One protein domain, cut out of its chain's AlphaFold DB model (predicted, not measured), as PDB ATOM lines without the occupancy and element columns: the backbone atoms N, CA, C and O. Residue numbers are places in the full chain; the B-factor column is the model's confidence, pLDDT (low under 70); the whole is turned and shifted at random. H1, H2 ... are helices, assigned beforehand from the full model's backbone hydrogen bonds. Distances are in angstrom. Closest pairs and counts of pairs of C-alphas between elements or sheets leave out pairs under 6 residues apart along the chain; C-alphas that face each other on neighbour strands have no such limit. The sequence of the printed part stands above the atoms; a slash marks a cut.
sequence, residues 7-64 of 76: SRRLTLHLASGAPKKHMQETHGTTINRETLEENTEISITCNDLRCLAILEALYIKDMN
ATOM      1  N   SER A   7      30.878  -2.858 -34.876       86.44
ATOM      2  CA  SER A   7      30.177  -1.805 -35.619       86.44
ATOM      3  C   SER A   7      29.560  -0.734 -34.712       86.44
ATOM      4  O   SER A   7      29.726   0.460 -34.967       86.44
ATOM      5  N   ARG A   8      28.894  -1.147 -33.625       87.12
ATOM      6  CA  ARG A   8      28.279  -0.244 -32.645       87.12
ATOM      7  C   ARG A   8      29.333   0.484 -31.816       87.12
ATOM      8  O   ARG A   8      29.168   1.676 -31.570       87.12
ATOM      9  N   ARG A   9      30.426  -0.184 -31.436       87.56
ATOM     10  CA  ARG A   9      31.555   0.454 -30.736       87.56
ATOM     11  C   ARG A   9      32.206   1.547 -31.591       87.56
ATOM     12  O   ARG A   9      32.409   2.650 -31.093       87.56
ATOM     13  N   LEU A  10      32.444   1.286 -32.877       89.75
ATOM     14  CA  LEU A  10      32.991   2.281 -33.808       89.75
ATOM     15  C   LEU A  10      32.059   3.489 -33.960       89.75
ATOM     16  O   LEU A  10      32.507   4.632 -33.891       89.75
ATOM     17  N   THR A  11      30.749   3.263 -34.072       90.19
ATOM     18  CA  THR A  11      29.769   4.360 -34.118       90.19
ATOM     19  C   THR A  11      29.805   5.220 -32.849       90.19
ATOM     20  O   THR A  11      29.715   6.443 -32.935       90.19
ATOM     21  N   LEU A  12      29.985   4.617 -31.670       87.38
ATOM     22  CA  LEU A  12      30.139   5.373 -30.421       87.38
ATOM     23  C   LEU A  12      31.438   6.190 -30.401       87.38
ATOM     24  O   LEU A  12      31.426   7.342 -29.965       87.38
ATOM     25  N   HIS A  13      32.536   5.635 -30.922       86.81
ATOM     26  CA  HIS A  13      33.788   6.374 -31.072       86.81
ATOM     27  C   HIS A  13      33.640   7.597 -31.989       86.81
ATOM     28  O   HIS A  13      34.167   8.658 -31.657       86.81
ATOM     29  N   LEU A  14      32.854   7.479 -33.064       88.00
ATOM     30  CA  LEU A  14      32.528   8.569 -33.989       88.00
ATOM     31  C   LEU A  14      31.609   9.643 -33.373       88.00
ATOM     32  O   LEU A  14      31.737  10.832 -33.677       88.00
ATOM     33  N   ALA A  15      30.668   9.252 -32.510       85.56
ATOM     34  CA  ALA A  15      29.733  10.186 -31.888       85.56
ATOM     35  C   ALA A  15      30.409  11.033 -30.797       85.56
ATOM     36  O   ALA A  15      30.371  12.267 -30.859       85.56
ATOM     37  N   SER A  16      31.054  10.389 -29.820       80.19
ATOM     38  CA  SER A  16      31.563  11.061 -28.614       80.19
ATOM     39  C   SER A  16      32.666  10.271 -27.887       80.19
ATOM     40  O   SER A  16      32.680  10.220 -26.659       80.19
ATOM     41  N   GLY A  17      33.566   9.609 -28.619       82.56
ATOM     42  CA  GLY A  17      34.636   8.806 -28.014       82.56
ATOM     43  C   GLY A  17      35.982   9.520 -27.871       82.56
ATOM     44  O   GLY A  17      36.248  10.526 -28.527       82.56
ATOM     45  N   ALA A  18      36.873   8.913 -27.077       85.06
ATOM     46  CA  ALA A  18      38.277   9.314 -26.977       85.06
ATOM     47  C   ALA A  18      38.994   9.418 -28.345       85.06
ATOM     48  O   ALA A  18      39.686  10.416 -28.537       85.06
ATOM     49  N   PRO A  19      38.771   8.517 -29.333       87.88
ATOM     50  CA  PRO A  19      39.393   8.651 -30.654       87.88
ATOM     51  C   PRO A  19      39.012   9.947 -31.373       87.88
ATOM     52  O   PRO A  19      39.874  10.628 -31.915       87.88
ATOM     53  N   LYS A  20      37.732  10.341 -31.332       88.69
ATOM     54  CA  LYS A  20      37.269  11.602 -31.929       88.69
ATOM     55  C   LYS A  20      37.952  12.805 -31.291       88.69
ATOM     56  O   LYS A  20      38.430  13.679 -32.005       88.69
ATOM     57  N   LYS A  21      37.997  12.832 -29.956       88.06
ATOM     58  CA  LYS A  21      38.634  13.912 -29.199       88.06
ATOM     59  C   LYS A  21      40.127  13.998 -29.529       88.06
ATOM     60  O   LYS A  21      40.605  15.067 -29.885       88.06
ATOM     61  N   HIS A  22      40.828  12.866 -29.505       88.94
ATOM     62  CA  HIS A  22      42.250  12.799 -29.824       88.94
ATOM     63  C   HIS A  22      42.553  13.252 -31.257       88.94
ATOM     64  O   HIS A  22      43.473  14.036 -31.464       88.94
ATOM     65  N   MET A  23      41.763  12.821 -32.244       90.25
ATOM     66  CA  MET A  23      41.943  13.251 -33.635       90.25
ATOM     67  C   MET A  23      41.740  14.759 -33.804       90.25
ATOM     68  O   MET A  23      42.524  15.418 -34.486       90.25
ATOM     69  N   GLN A  24      40.740  15.324 -33.129       91.00
ATOM     70  CA  GLN A  24      40.470  16.754 -33.194       91.00
ATOM     71  C   GLN A  24      41.553  17.586 -32.489       91.00
ATOM     72  O   GLN A  24      41.994  18.592 -33.037       91.00
ATOM     73  N   GLU A  25      41.985  17.179 -31.297       90.75
ATOM     74  CA  GLU A  25      42.924  17.943 -30.465       90.75
ATOM     75  C   GLU A  25      44.383  17.779 -30.907       90.75
ATOM     76  O   GLU A  25      45.131  18.752 -30.928       90.75
ATOM     77  N   THR A  26      44.786  16.564 -31.285       89.44
ATOM     78  CA  THR A  26      46.179  16.242 -31.636       89.44
ATOM     79  C   THR A  26      46.457  16.451 -33.121       89.44
ATOM     80  O   THR A  26      47.538  16.905 -33.491       89.44
ATOM     81  N   HIS A  27      45.496  16.112 -33.984       89.38
ATOM     82  CA  HIS A  27      45.699  16.088 -35.436       89.38
ATOM     83  C   HIS A  27      44.891  17.152 -36.186       89.38
ATOM     84  O   HIS A  27      45.099  17.324 -37.386       89.38
ATOM     85  N   GLY A  28      43.975  17.868 -35.520       90.06
ATOM     86  CA  GLY A  28      43.124  18.878 -36.157       90.06
ATOM     87  C   GLY A  28      42.175  18.307 -37.216       90.06
ATOM     88  O   GLY A  28      41.658  19.055 -38.044       90.06
ATOM     89  N   THR A  29      41.958  16.990 -37.223       89.44
ATOM     90  CA  THR A  29      41.168  16.291 -38.240       89.44
ATOM     91  C   THR A  29      39.883  15.720 -37.654       89.44
ATOM     92  O   THR A  29      39.786  15.378 -36.476       89.44
ATOM     93  N   THR A  30      38.855  15.632 -38.499       88.12
ATOM     94  CA  THR A  30      37.591  14.992 -38.127       88.12
ATOM     95  C   THR A  30      37.658  13.520 -38.492       88.12
ATOM     96  O   THR A  30      37.858  13.178 -39.655       88.12
ATOM     97  N   ILE A  31      37.473  12.651 -37.500       88.75
ATOM     98  CA  ILE A  31      37.433  11.208 -37.723       88.75
ATOM     99  C   ILE A  31      36.170  10.830 -38.510       88.75
ATOM    100  O   ILE A  31      35.077  11.320 -38.212       88.75
ATOM    101  N   ASN A  32      36.313   9.964 -39.510       89.75
ATOM    102  CA  ASN A  32      35.196   9.379 -40.247       89.75
ATOM    103  C   ASN A  32      35.136   7.856 -39.999       89.75
ATOM    104  O   ASN A  32      35.953   7.292 -39.267       89.75
ATOM    105  N   ARG A  33      34.122   7.189 -40.561       89.81
ATOM    106  CA  ARG A  33      33.923   5.749 -40.349       89.81
ATOM    107  C   ARG A  33      35.034   4.898 -40.970       89.81
ATOM    108  O   ARG A  33      35.476   3.954 -40.330       89.81
ATOM    109  N   GLU A  34      35.476   5.250 -42.171       90.56
ATOM    110  CA  GLU A  34      36.527   4.543 -42.909       90.56
ATOM    111  C   GLU A  34      37.850   4.572 -42.137       90.56
ATOM    112  O   GLU A  34      38.415   3.524 -41.855       90.56
ATOM    113  N   THR A  35      38.253   5.743 -41.631       88.88
ATOM    114  CA  THR A  35      39.435   5.891 -40.773       88.88
ATOM    115  C   THR A  35      39.366   4.976 -39.553       88.88
ATOM    116  O   THR A  35      40.363   4.368 -39.180       88.88
ATOM    117  N   LEU A  36      38.200   4.856 -38.912       89.38
ATOM    118  CA  LEU A  36      38.034   3.961 -37.767       89.38
ATOM    119  C   LEU A  36      38.151   2.487 -38.158       89.38
ATOM    120  O   LEU A  36      38.736   1.720 -37.402       89.38
ATOM    121  N   GLU A  37      37.590   2.087 -39.294       90.19
ATOM    122  CA  GLU A  37      37.631   0.700 -39.763       90.19
ATOM    123  C   GLU A  37      39.046   0.297 -40.202       90.19
ATOM    124  O   GLU A  37      39.510  -0.771 -39.817       90.19
ATOM    125  N   GLU A  38      39.771   1.175 -40.896       90.50
ATOM    126  CA  GLU A  38      41.157   0.940 -41.329       90.50
ATOM    127  C   GLU A  38      42.159   0.904 -40.168       90.50
ATOM    128  O   GLU A  38      43.177   0.221 -40.247       90.50
ATOM    129  N   ASN A  39      41.877   1.634 -39.084       87.75
ATOM    130  CA  ASN A  39      42.775   1.759 -37.932       87.75
ATOM    131  C   ASN A  39      42.302   0.956 -36.707       87.75
ATOM    132  O   ASN A  39      42.827   1.148 -35.609       87.75
ATOM    133  N   THR A  40      41.313   0.068 -36.861       87.94
ATOM    134  CA  THR A  40      40.863  -0.829 -35.787       87.94
ATOM    135  C   THR A  40      41.064  -2.283 -36.177       87.94
ATOM    136  O   THR A  40      40.379  -2.806 -37.052       87.94
ATOM    137  N   GLU A  41      41.930  -2.972 -35.440       87.31
ATOM    138  CA  GLU A  41      42.146  -4.412 -35.569       87.31
ATOM    139  C   GLU A  41      41.606  -5.161 -34.341       87.31
ATOM    140  O   GLU A  41      41.681  -4.684 -33.205       87.31
ATOM    141  N   ILE A  42      41.050  -6.356 -34.557       87.12
ATOM    142  CA  ILE A  42      40.640  -7.247 -33.468       87.12
ATOM    143  C   ILE A  42      41.858  -8.056 -33.014       87.12
ATOM    144  O   ILE A  42      42.222  -9.034 -33.657       87.12
ATOM    145  N   SER A  43      42.449  -7.697 -31.873       86.81
ATOM    146  CA  SER A  43      43.604  -8.430 -31.326       86.81
ATOM    147  C   SER A  43      43.241  -9.806 -30.751       86.81
ATOM    148  O   SER A  43      44.056 -10.724 -30.786       86.81
ATOM    149  N   ILE A  44      42.034  -9.961 -30.195       87.19
ATOM    150  CA  ILE A  44      41.561 -11.224 -29.614       87.19
ATOM    151  C   ILE A  44      40.033 -11.331 -29.676       87.19
ATOM    152  O   ILE A  44      39.317 -10.340 -29.529       87.19
ATOM    153  N   THR A  45      39.527 -12.551 -29.852       85.62
ATOM    154  CA  THR A  45      38.103 -12.883 -29.732       85.62
ATOM    155  C   THR A  45      37.893 -13.857 -28.572       85.62
ATOM    156  O   THR A  45      38.629 -14.828 -28.409       85.62
ATOM    157  N   CYS A  46      36.896 -13.595 -27.725       85.44
ATOM    158  CA  CYS A  46      36.545 -14.468 -26.607       85.44
ATOM    159  C   CYS A  46      35.027 -14.495 -26.423       85.44
ATOM    160  O   CYS A  46      34.384 -13.446 -26.379       85.44
ATOM    161  N   ASN A  47      34.468 -15.698 -26.291       85.75
ATOM    162  CA  ASN A  47      33.033 -15.896 -26.084       85.75
ATOM    163  C   ASN A  47      32.643 -15.927 -24.592       85.75
ATOM    164  O   ASN A  47      31.465 -15.783 -24.275       85.75
ATOM    165  N   ASP A  48      33.602 -16.111 -23.672       88.56
ATOM    166  CA  ASP A  48      33.335 -16.067 -22.228       88.56
ATOM    167  C   ASP A  48      33.390 -14.622 -21.719       88.56
ATOM    168  O   ASP A  48      34.449 -13.992 -21.649       88.56
ATOM    169  N   LEU A  49      32.226 -14.114 -21.317       82.75
ATOM    170  CA  LEU A  49      32.047 -12.750 -20.826       82.75
ATOM    171  C   LEU A  49      32.893 -12.423 -19.594       82.75
ATOM    172  O   LEU A  49      33.291 -11.274 -19.415       82.75
ATOM    173  N   ARG A  50      33.173 -13.417 -18.747       84.94
ATOM    174  CA  ARG A  50      33.985 -13.229 -17.536       84.94
ATOM    175  C   ARG A  50      35.449 -13.033 -17.907       84.94
ATOM    176  O   ARG A  50      36.125 -12.184 -17.331       84.94
ATOM    177  N   CYS A  51      35.915 -13.785 -18.901       89.88
ATOM    178  CA  CYS A  51      37.281 -13.696 -19.399       89.88
ATOM    179  C   CYS A  51      37.537 -12.385 -20.136       89.88
ATOM    180  O   CYS A  51      38.641 -11.865 -20.027       89.88
ATOM    181  N   LEU A  52      36.540 -11.817 -20.826       87.38
ATOM    182  CA  LEU A  52      36.702 -10.543 -21.539       87.38
ATOM    183  C   LEU A  52      37.265  -9.440 -20.634       87.38
ATOM    184  O   LEU A  52      38.155  -8.714 -21.065       87.38
ATOM    185  N   ALA A  53      36.813  -9.362 -19.377       85.62
ATOM    186  CA  ALA A  53      37.274  -8.330 -18.449       85.62
ATOM    187  C   ALA A  53      38.704  -8.489 -17.991       85.62
ATOM    188  O   ALA A  53      39.451  -7.517 -17.900       85.62
ATOM    189  N   ILE A  54      39.082  -9.734 -17.756       89.81
ATOM    190  CA  ILE A  54      40.440 -10.076 -17.377       89.81
ATOM    191  C   ILE A  54      41.365  -9.822 -18.569       89.81
ATOM    192  O   ILE A  54      42.409  -9.201 -18.404       89.81
ATOM    193  N   LEU A  55      40.961 -10.235 -19.772       90.62
ATOM    194  CA  LEU A  55      41.728 -10.024 -20.993       90.62
ATOM    195  C   LEU A  55      41.907  -8.534 -21.291       90.62
ATOM    196  O   LEU A  55      43.036  -8.115 -21.503       90.62
ATOM    197  N   GLU A  56      40.848  -7.721 -21.254       86.75
ATOM    198  CA  GLU A  56      40.965  -6.271 -21.479       86.75
ATOM    199  C   GLU A  56      41.973  -5.636 -20.510       86.75
ATOM    200  O   GLU A  56      42.874  -4.922 -20.947       86.75
ATOM    201  N   ALA A  57      41.893  -5.968 -19.217       88.75
ATOM    202  CA  ALA A  57      42.829  -5.464 -18.215       88.75
ATOM    203  C   ALA A  57      44.278  -5.926 -18.462       88.75
ATOM    204  O   ALA A  57      45.202  -5.118 -18.353       88.75
ATOM    205  N   LEU A  58      44.488  -7.200 -18.818       91.12
ATOM    206  CA  LEU A  58      45.813  -7.736 -19.146       91.12
ATOM    207  C   LEU A  58      46.406  -7.044 -20.378       91.12
ATOM    208  O   LEU A  58      47.535  -6.574 -20.322       91.12
ATOM    209  N   TYR A  59      45.629  -6.890 -21.452       91.00
ATOM    210  CA  TYR A  59      46.094  -6.222 -22.668       91.00
ATOM    211  C   TYR A  59      46.394  -4.736 -22.443       91.00
ATOM    212  O   TYR A  59      47.396  -4.243 -22.955       91.00
ATOM    213  N   ILE A  60      45.576  -4.013 -21.670       89.12
ATOM    214  CA  ILE A  60      45.864  -2.611 -21.327       89.12
ATOM    215  C   ILE A  60      47.148  -2.521 -20.500       89.12
ATOM    216  O   ILE A  60      47.980  -1.657 -20.767       89.12
ATOM    217  N   LYS A  61      47.339  -3.417 -19.527       90.12
ATOM    218  CA  LYS A  61      48.548  -3.443 -18.698       90.12
ATOM    219  C   LYS A  61      49.803  -3.753 -19.516       90.12
ATOM    220  O   LYS A  61      50.809  -3.070 -19.350       90.12
ATOM    221  N   ASP A  62      49.738  -4.759 -20.382       91.50
ATOM    222  CA  ASP A  62      50.901  -5.260 -21.117       91.50
ATOM    223  C   ASP A  62      51.277  -4.343 -22.292       91.50
ATOM    224  O   ASP A  62      52.456  -4.079 -22.516       91.50
ATOM    225  N   MET A  63      50.287  -3.816 -23.024       90.50
ATOM    226  CA  MET A  63      50.518  -2.931 -24.178       90.50
ATOM    227  C   MET A  63      50.655  -1.456 -23.789       90.50
ATOM    228  O   MET A  63      51.142  -0.653 -24.582       90.50
ATOM    229  N   ASN A  64      50.191  -1.086 -22.593       88.62
ATOM    230  CA  ASN A  64      50.183   0.275 -22.063       88.62
ATOM    231  C   ASN A  64      49.699   1.369 -23.054       88.62
ATOM    232  O   ASN A  64      50.366   2.394 -23.229       88.62
TER     233      ASN A  64
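What this domain is: This is residues 7 to 64 of the 76 residues of an uncharacterized protein of Portunus trituberculatus (UniProt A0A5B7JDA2). The longest helix, H4, sits by itself at one end, joined by residues 39 to 48 to a loose group of three shorter helices, where H3 packs on H1 and H2 meets H1 at a corner. The printed part has 58 residues with four named helices, H1 to H4 in chain order, and no named strand: all helix. It is loose and elongated, with a radius of gyration of the C-alphas of 13.5 A and spans of 37 by 23 by 18 A.

How they stand to each other: H4, residues 49 to 63, is apart from H1, residues 7 to 16, H2, residues 18 to 27, and H3, residues 33 to 38. H1 touches H3 at a steep tilt of 58 degrees, opposite ways; their closest C-alphas, Leu 10 and Leu 36, are 6.6 A apart. H1 and H2 only just touch, with 3 pairs of C-alphas within 8 A, and only at the corner by their link; C-alphas 14 and 20 are closest, at 6.0 A. Every O i to N i+4 pair is within hydrogen-bond range in H1, H2 and H3, and 9 of 11 in H4.

Where its parts are: H4 runs 21.2 A, H1 14.7 A, H2 13.1 A and H3 8.7 A from first to last C-alpha. C-alpha 7 is at (30.177, -1.805, -35.619) and C-alpha 63 at (50.518, -2.931, -24.178).

The domain as a whole: The C-alphas farthest apart, Gly 28 and Asp 48, are 38.9 A apart. The printed part has no cut, no link is long, and no printed residue is under 70 in pLDDT.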